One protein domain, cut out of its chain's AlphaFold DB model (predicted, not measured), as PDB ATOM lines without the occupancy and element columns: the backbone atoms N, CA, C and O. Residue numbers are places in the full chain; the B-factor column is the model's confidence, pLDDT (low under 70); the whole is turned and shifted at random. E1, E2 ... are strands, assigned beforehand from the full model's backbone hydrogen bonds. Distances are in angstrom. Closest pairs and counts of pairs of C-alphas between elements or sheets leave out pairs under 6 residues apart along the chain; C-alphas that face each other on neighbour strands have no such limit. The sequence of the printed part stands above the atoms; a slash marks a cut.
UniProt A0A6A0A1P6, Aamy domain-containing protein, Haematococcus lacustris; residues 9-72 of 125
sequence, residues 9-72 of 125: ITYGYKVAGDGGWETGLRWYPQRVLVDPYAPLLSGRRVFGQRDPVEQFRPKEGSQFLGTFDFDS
ATOM      1  N   ILE A   9     248.694 554.459 458.015       89.06
ATOM      2  CA  ILE A   9     249.493 554.711 459.218       89.06
ATOM      3  C   ILE A   9     249.927 553.393 459.839       89.06
ATOM      4  O   ILE A   9     249.109 552.526 460.144       89.06
ATOM      5  N   THR A  10     251.222 553.287 460.116       91.69
ATOM      6  CA  THR A  10     251.778 552.224 460.951       91.69
ATOM      7  C   THR A  10     252.542 552.833 462.115       91.69
ATOM      8  O   THR A  10     253.103 553.924 461.998       91.69
ATOM      9  N   TYR A  11     252.540 552.150 463.256       93.75
ATOM     10  CA  TYR A  11     253.187 552.632 464.469       93.75
ATOM     11  C   TYR A  11     253.776 551.489 465.298       93.75
ATOM     12  O   TYR A  11     253.469 550.311 465.109       93.75
ATOM     13  N   GLY A  12     254.654 551.848 466.227       94.06
ATOM     14  CA  GLY A  12     255.251 550.937 467.194       94.06
ATOM     15  C   GLY A  12     256.042 551.713 468.239       94.06
ATOM     16  O   GLY A  12     256.274 552.914 468.093       94.06
ATOM     17  N   TYR A  13     256.472 551.023 469.290       94.88
ATOM     18  CA  TYR A  13     257.139 551.639 470.434       94.88
ATOM     19  C   TYR A  13     258.593 551.202 470.544       94.88
ATOM     20  O   TYR A  13     258.933 550.050 470.306       94.88
ATOM     21  N   LYS A  14     259.469 552.111 470.964       94.69
ATOM     22  CA  LYS A  14     260.798 551.763 471.472       94.69
ATOM     23  C   LYS A  14     260.820 552.121 472.940       94.69
ATOM     24  O   LYS A  14     260.577 553.273 473.288       94.69
ATOM     25  N   VAL A  15     261.093 551.135 473.785       93.94
ATOM     26  CA  VAL A  15     261.070 551.322 475.233       93.94
ATOM     27  C   VAL A  15     262.478 551.130 475.769       93.94
ATOM     28  O   VAL A  15     263.102 550.085 475.570       93.94
ATOM     29  N   ALA A  16     262.982 552.179 476.406       93.19
ATOM     30  CA  ALA A  16     264.246 552.178 477.118       93.19
ATOM     31  C   ALA A  16     263.978 552.076 478.622       93.19
ATOM     32  O   ALA A  16     262.943 552.531 479.106       93.19
ATOM     33  N   GLY A  17     264.927 551.503 479.346       91.12
ATOM     34  CA  GLY A  17     264.892 551.416 480.794       91.12
ATOM     35  C   GLY A  17     266.182 550.808 481.317       91.12
ATOM     36  O   GLY A  17     266.950 550.210 480.555       91.12
ATOM     37  N   ASP A  18     266.402 550.962 482.616       89.81
ATOM     38  CA  ASP A  18     267.581 550.430 483.287       89.81
ATOM     39  C   ASP A  18     267.380 548.952 483.632       89.81
ATOM     40  O   ASP A  18     266.302 548.517 484.055       89.81
ATOM     41  N   GLY A  19     268.418 548.151 483.418       82.81
ATOM     42  CA  GLY A  19     268.391 546.710 483.635       82.81
ATOM     43  C   GLY A  19     269.495 545.990 482.868       82.81
ATOM     44  O   GLY A  19     270.305 546.617 482.190       82.81
ATOM     45  N   GLY A  20     269.509 544.664 482.961       78.50
ATOM     46  CA  GLY A  20     270.497 543.821 482.296       78.50
ATOM     47  C   GLY A  20     270.210 542.342 482.518       78.50
ATOM     48  O   GLY A  20     269.195 541.970 483.119       78.50
ATOM     49  N   TRP A  21     271.064 541.465 481.988       79.06
ATOM     50  CA  TRP A  21     270.796 540.022 481.994       79.06
ATOM     51  C   TRP A  21     270.652 539.467 483.424       79.06
ATOM     52  O   TRP A  21     269.861 538.559 483.676       79.06
ATOM     53  N   GLU A  22     271.335 540.110 484.359       87.62
ATOM     54  CA  GLU A  22     271.401 539.855 485.789       87.62
ATOM     55  C   GLU A  22     270.191 540.346 486.605       87.62
ATOM     56  O   GLU A  22     269.914 539.769 487.651       87.62
ATOM     57  N   THR A  23     269.428 541.348 486.147       85.19
ATOM     58  CA  THR A  23     268.332 541.946 486.946       85.19
ATOM     59  C   THR A  23     266.928 541.460 486.570       85.19
ATOM     60  O   THR A  23     265.937 541.927 487.123       85.19
ATOM     61  N   GLY A  24     266.809 540.544 485.602       87.94
ATOM     62  CA  GLY A  24     265.525 540.066 485.059       87.94
ATOM     63  C   GLY A  24     264.764 541.090 484.199       87.94
ATOM     64  O   GLY A  24     263.917 540.705 483.396       87.94
ATOM     65  N   LEU A  25     265.107 542.377 484.289       91.19
ATOM     66  CA  LEU A  25     264.560 543.442 483.452       91.19
ATOM     67  C   LEU A  25     265.170 543.354 482.046       91.19
ATOM     68  O   LEU A  25     266.390 543.308 481.881       91.19
ATOM     69  N   ARG A  26     264.324 543.276 481.015       88.25
ATOM     70  CA  ARG A  26     264.731 543.040 479.617       88.25
ATOM     71  C   ARG A  26     264.310 544.193 478.712       88.25
ATOM     72  O   ARG A  26     263.493 544.031 477.810       88.25
ATOM     73  N   TRP A  27     264.880 545.366 478.957       90.31
ATOM     74  CA  TRP A  27     264.713 546.522 478.077       90.31
ATOM     75  C   TRP A  27     265.560 546.360 476.817       90.31
ATOM     76  O   TRP A  27     266.720 545.953 476.892       90.31
ATOM     77  N   TYR A  28     265.001 546.682 475.646       87.38
ATOM     78  CA  TYR A  28     265.738 546.566 474.389       87.38
ATOM     79  C   TYR A  28     265.331 547.651 473.374       87.38
ATOM     80  O   TYR A  28     264.580 547.383 472.434       87.38
ATOM     81  N   PRO A  29     265.846 548.890 473.519       90.81
ATOM     82  CA  PRO A  29     265.403 550.052 472.736       90.81
ATOM     83  C   PRO A  29     265.763 549.977 471.244       90.81
ATOM     84  O   PRO A  29     265.256 550.749 470.429       90.81
ATOM     85  N   GLN A  30     266.644 549.050 470.859       87.88
ATOM     86  CA  GLN A  30     266.992 548.809 469.457       87.88
ATOM     87  C   GLN A  30     265.851 548.126 468.687       87.88
ATOM     88  O   GLN A  30     265.794 548.245 467.463       87.88
ATOM     89  N   ARG A  31     264.920 547.457 469.381       88.38
ATOM     90  CA  ARG A  31     263.752 546.807 468.777       88.38
ATOM     91  C   ARG A  31     262.529 547.701 468.845       88.38
ATOM     92  O   ARG A  31     262.261 548.329 469.863       88.38
ATOM     93  N   VAL A  32     261.769 547.703 467.755       91.38
ATOM     94  CA  VAL A  32     260.405 548.227 467.756       91.38
ATOM     95  C   VAL A  32     259.487 547.144 468.312       91.38
ATOM     96  O   VAL A  32     259.510 546.007 467.847       91.38
ATOM     97  N   LEU A  33     258.714 547.509 469.325       92.31
ATOM     98  CA  LEU A  33     257.697 546.698 469.966       92.31
ATOM     99  C   LEU A  33     256.330 547.026 469.371       92.31
ATOM    100  O   LEU A  33     256.023 548.179 469.058       92.31
ATOM    101  N   VAL A  34     255.513 545.988 469.254       94.06
ATOM    102  CA  VAL A  34     254.098 546.107 468.917       94.06
ATOM    103  C   VAL A  34     253.352 546.641 470.135       94.06
ATOM    104  O   VAL A  34     253.636 546.244 471.265       94.06
ATOM    105  N   ASP A  35     252.398 547.532 469.897       95.00
ATOM    106  CA  ASP A  35     251.439 547.933 470.917       95.00
ATOM    107  C   ASP A  35     250.573 546.727 471.317       95.00
ATOM    108  O   ASP A  35     249.884 546.178 470.454       95.00
ATOM    109  N   PRO A  36     250.570 546.294 472.590       94.81
ATOM    110  CA  PRO A  36     249.734 545.179 473.030       94.81
ATOM    111  C   PRO A  36     248.229 545.437 472.853       94.81
ATOM    112  O   PRO A  36     247.453 544.486 472.895       94.81
ATOM    113  N   TYR A  37     247.822 546.691 472.635       95.50
ATOM    114  CA  TYR A  37     246.448 547.100 472.350       95.50
ATOM    115  C   TYR A  37     246.201 547.445 470.874       95.50
ATOM    116  O   TYR A  37     245.115 547.925 470.548       95.50
ATOM    117  N   ALA A  38     247.162 547.199 469.971       95.00
ATOM    118  CA  ALA A  38     246.956 547.441 468.546       95.00
ATOM    119  C   ALA A  38     245.727 546.662 468.040       95.00
ATOM    120  O   ALA A  38     245.712 545.431 468.135       95.00
ATOM    121  N   PRO A  39     244.715 547.334 467.457       91.88
ATOM    122  CA  PRO A  39     243.533 546.645 466.948       91.88
ATOM    123  C   PRO A  39     243.839 545.859 465.668       91.88
ATOM    124  O   PRO A  39     243.181 544.860 465.387       91.88
ATOM    125  N   LEU A  40     244.841 546.296 464.897       92.75
ATOM    126  CA  LEU A  40     245.303 545.652 463.673       92.75
ATOM    127  C   LEU A  40     246.832 545.642 463.616       92.75
ATOM    128  O   LEU A  40     247.497 546.551 464.119       92.75
ATOM    129  N   LEU A  41     247.387 544.630 462.945       92.19
ATOM    130  CA  LEU A  41     248.820 544.499 462.692       92.19
ATOM    131  C   LEU A  41     249.117 544.525 461.194       92.19
ATOM    132  O   LEU A  41     248.465 543.851 460.398       92.19
ATOM    133  N   SER A  42     250.161 545.260 460.829       89.75
ATOM    134  CA  SER A  42     250.759 545.247 459.498       89.75
ATOM    135  C   SER A  42     251.895 544.221 459.417       89.75
ATOM    136  O   SER A  42     252.547 543.926 460.421       89.75
ATOM    137  N   GLY A  43     252.148 543.694 458.215       84.12
ATOM    138  CA  GLY A  43     253.277 542.801 457.928       84.12
ATOM    139  C   GLY A  43     252.926 541.326 457.714       84.12
ATOM    140  O   GLY A  43     253.830 540.527 457.502       84.12
ATOM    141  N   ARG A  44     251.646 540.918 457.743       84.56
ATOM    142  CA  ARG A  44     251.251 539.565 457.298       84.56
ATOM    143  C   ARG A  44     249.773 539.460 456.914       84.56
ATOM    144  O   ARG A  44     248.962 538.898 457.643       84.56
ATOM    145  N   ARG A  45     249.419 539.992 455.741       82.19
ATOM    146  CA  ARG A  45     248.026 540.013 455.260       82.19
ATOM    147  C   ARG A  45     247.522 538.658 454.755       82.19
ATOM    148  O   ARG A  45     246.333 538.371 454.849       82.19
ATOM    149  N   VAL A  46     248.410 537.830 454.206       84.06
ATOM    150  CA  VAL A  46     248.059 536.525 453.626       84.06
ATOM    151  C   VAL A  46     248.751 535.417 454.410       84.06
ATOM    152  O   VAL A  46     249.963 535.439 454.615       84.06
ATOM    153  N   PHE A  47     247.982 534.426 454.860       82.81
ATOM    154  CA  PHE A  47     248.528 533.314 455.635       82.81
ATOM    155  C   PHE A  47     249.602 532.553 454.849       82.81
ATOM    156  O   PHE A  47     249.399 532.191 453.691       82.81
ATOM    157  N   GLY A  48     250.721 532.247 455.509       84.19
ATOM    158  CA  GLY A  48     251.826 531.485 454.922       84.19
ATOM    159  C   GLY A  48     252.657 532.261 453.896       84.19
ATOM    160  O   GLY A  48     253.653 531.730 453.416       84.19
ATOM    161  N   GLN A  49     252.291 533.509 453.590       87.06
ATOM    162  CA  GLN A  49     253.050 534.391 452.711       87.06
ATOM    163  C   GLN A  49     253.670 535.514 453.539       87.06
ATOM    164  O   GLN A  49     253.003 536.125 454.375       87.06
ATOM    165  N   ARG A  50     254.963 535.761 453.320       85.62
ATOM    166  CA  ARG A  50     255.664 536.880 453.952       85.62
ATOM    167  C   ARG A  50     255.359 538.161 453.198       85.62
ATOM    168  O   ARG A  50     255.443 538.183 451.971       85.62
ATOM    169  N   ASP A  51     255.029 539.207 453.935       84.69
ATOM    170  CA  ASP A  51     254.810 540.532 453.365       84.69
ATOM    171  C   ASP A  51     256.158 541.271 453.263       84.69
ATOM    172  O   ASP A  51     256.961 541.176 454.195       84.69
ATOM    173  N   PRO A  52     256.453 542.023 452.188       82.62
ATOM    174  CA  PRO A  52     257.643 542.875 452.142       82.62
ATOM    175  C   PRO A  52     257.763 543.826 453.345       82.62
ATOM    176  O   PRO A  52     258.872 544.099 453.809       82.62
ATOM    177  N   VAL A  53     256.632 544.282 453.894       83.00
ATOM    178  CA  VAL A  53     256.572 545.158 455.074       83.00
ATOM    179  C   VAL A  53     257.006 544.437 456.361       83.00
ATOM    180  O   VAL A  53     257.452 545.096 457.296       83.00
ATOM    181  N   GLU A  54     256.959 543.098 456.402       84.94
ATOM    182  CA  GLU A  54     257.376 542.266 457.547       84.94
ATOM    183  C   GLU A  54     258.868 542.424 457.890       84.94
ATOM    184  O   GLU A  54     259.282 542.099 459.003       84.94
ATOM    185  N   GLN A  55     259.694 542.866 456.928       83.88
ATOM    186  CA  GLN A  55     261.143 543.081 457.076       83.88
ATOM    187  C   GLN A  55     261.875 541.927 457.791       83.88
ATOM    188  O   GLN A  55     262.794 542.148 458.580       83.88
ATOM    189  N   PHE A  56     261.466 540.680 457.524       87.56
ATOM    190  CA  PHE A  56     262.004 539.506 458.209       87.56
ATOM    191  C   PHE A  56     263.524 539.391 458.049       87.56
ATOM    192  O   PHE A  56     264.047 539.395 456.932       87.56
ATOM    193  N   ARG A  57     264.229 539.171 459.163       86.88
ATOM    194  CA  ARG A  57     265.672 538.889 459.175       86.88
ATOM    195  C   ARG A  57     265.953 537.600 459.950       86.88
ATOM    196  O   ARG A  57     265.466 537.469 461.066       86.88
ATOM    197  N   PRO A  58     266.791 536.670 459.457       85.69
ATOM    198  CA  PRO A  58     266.985 535.355 460.082       85.69
ATOM    199  C   PRO A  58     267.333 535.352 461.581       85.69
ATOM    200  O   PRO A  58     266.905 534.455 462.297       85.69
ATOM    201  N   LYS A  59     268.091 536.347 462.064       84.62
ATOM    202  CA  LYS A  59     268.488 536.467 463.482       84.62
ATOM    203  C   LYS A  59     267.596 537.404 464.296       84.62
ATOM    204  O   LYS A  59     267.685 537.418 465.519       84.62
ATOM    205  N   GLU A  60     266.761 538.199 463.629       82.81
ATOM    206  CA  GLU A  60     265.910 539.185 464.294       82.81
ATOM    207  C   GLU A  60     264.428 538.781 464.272       82.81
ATOM    208  O   GLU A  60     263.677 539.172 465.156       82.81
ATOM    209  N   GLY A  61     264.014 537.918 463.351       86.62
ATOM    210  CA  GLY A  61     262.621 537.563 463.139       86.62
ATOM    211  C   GLY A  61     261.878 538.616 462.320       86.62
ATOM    212  O   GLY A  61     262.483 539.397 461.586       86.62
ATOM    213  N   SER A  62     260.555 538.576 462.424       88.19
ATOM    214  CA  SER A  62     259.624 539.474 461.741       88.19
ATOM    215  C   SER A  62     259.415 540.755 462.537       88.19
ATOM    216  O   SER A  62     259.329 540.713 463.766       88.19
ATOM    217  N   GLN A  63     259.272 541.876 461.839       88.62
ATOM    218  CA  GLN A  63     258.826 543.129 462.426       88.62
ATOM    219  C   GLN A  63     257.354 543.350 462.076       88.62
ATOM    220  O   GLN A  63     256.995 543.513 460.913       88.62
ATOM    221  N   PHE A  64     256.509 543.374 463.103       90.69
ATOM    222  CA  PHE A  64     255.109 543.770 462.980       90.69
ATOM    223  C   PHE A  64     254.934 545.175 463.539       90.69
ATOM    224  O   PHE A  64     255.638 545.579 464.466       90.69
ATOM    225  N   LEU A  65     253.995 545.918 462.966       92.56
ATOM    226  CA  LEU A  65     253.649 547.270 463.393       92.56
ATOM    227  C   LEU A  65     252.148 547.338 463.638       92.56
ATOM    228  O   LEU A  65     251.380 546.705 462.914       92.56
ATOM    229  N   GLY A  66     251.740 548.112 464.637       94.00
ATOM    230  CA  GLY A  66     250.337 548.435 464.843       94.00
ATOM    231  C   GLY A  66     249.819 549.307 463.702       94.00
ATOM    232  O   GLY A  66     250.573 550.066 463.088       94.00
ATOM    233  N   THR A  67     248.536 549.189 463.399       93.00
ATOM    234  CA  THR A  67     247.842 550.033 462.425       93.00
ATOM    235  C   THR A  67     246.370 550.169 462.807       93.00
ATOM    236  O   THR A  67     245.902 549.541 463.759       93.00
ATOM    237  N   PHE A  68     245.651 551.006 462.070       91.75
ATOM    238  CA  PHE A  68     244.226 551.243 462.230       91.75
ATOM    239  C   PHE A  68     243.564 551.224 460.858       91.75
ATOM    240  O   PHE A  68     244.169 551.616 459.859       91.75
ATOM    241  N   ASP A  69     242.313 550.785 460.838       89.25
ATOM    242  CA  ASP A  69     241.432 550.952 459.696       89.25
ATOM    243  C   ASP A  69     240.550 552.173 459.959       89.25
ATOM    244  O   ASP A  69     239.699 552.158 460.847       89.25
ATOM    245  N   PHE A  70     240.834 553.252 459.234       88.31
ATOM    246  CA  PHE A  70     240.086 554.507 459.307       88.31
ATOM    247  C   PHE A  70     239.001 554.602 458.230       88.31
ATOM    248  O   PHE A  70     238.169 555.507 458.291       88.31
ATOM    249  N   ASP A  71     239.024 553.695 457.251       88.81
ATOM    250  CA  ASP A  71     238.138 553.723 456.091       88.81
ATOM    251  C   ASP A  71     236.868 552.900 456.352       88.81
ATOM    252  O   ASP A  71     235.790 553.231 455.851       88.81
ATOM    253  N   SER A  72     236.974 551.833 457.154       88.31
ATOM    254  CA  SER A  72     235.827 550.999 457.500       88.31
ATOM    255  C   SER A  72     234.829 551.740 458.399       88.31
ATOM    256  O   SER A  72     235.207 552.273 459.446       88.31
TER     257      SER A  72
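This is residues 9 to 72 of the 125 residues of the protein "Aamy domain-containing protein" of Haematococcus lacustris (UniProt A0A6A0A1P6). What shape is it? It has little regular structure: two wide loops, in residues 9 to 39 and 43 to 64, reach out from a tiny sheet where residues 10 to 11 and E1 pair with E2. What makes it up? The 64 printed residues have no named helix and two antiparallel strands, E1 then E2: all strand, but only 6 residues. It is loose, radius of gyration of the C-alphas 14.2 A, spanning 44 by 28 by 15 A.

Where is E1? E1, residues 40 to 42, begins at C-alpha 40, (245.303, 545.652, 463.673). Where is E2? E2, residues 65 to 67, ends at C-alpha 67, (247.842, 550.033, 462.425).

What pairs first? Residues 10 to 11 pair antiparallel with residues 66 to 67 of E2. And E1? E1 and E2 form an antiparallel hairpin, directions 130 degrees apart; N 42 and O 65 are within hydrogen-bond range, 2.8 A.

How large? The farthest C-alphas, of Glu 22 and Ser 72, are 46.8 A apart. Any cut? The printed part has no cut; the 22-residue link E1 to E2 is long. Any low confidence? No printed residue is under 70.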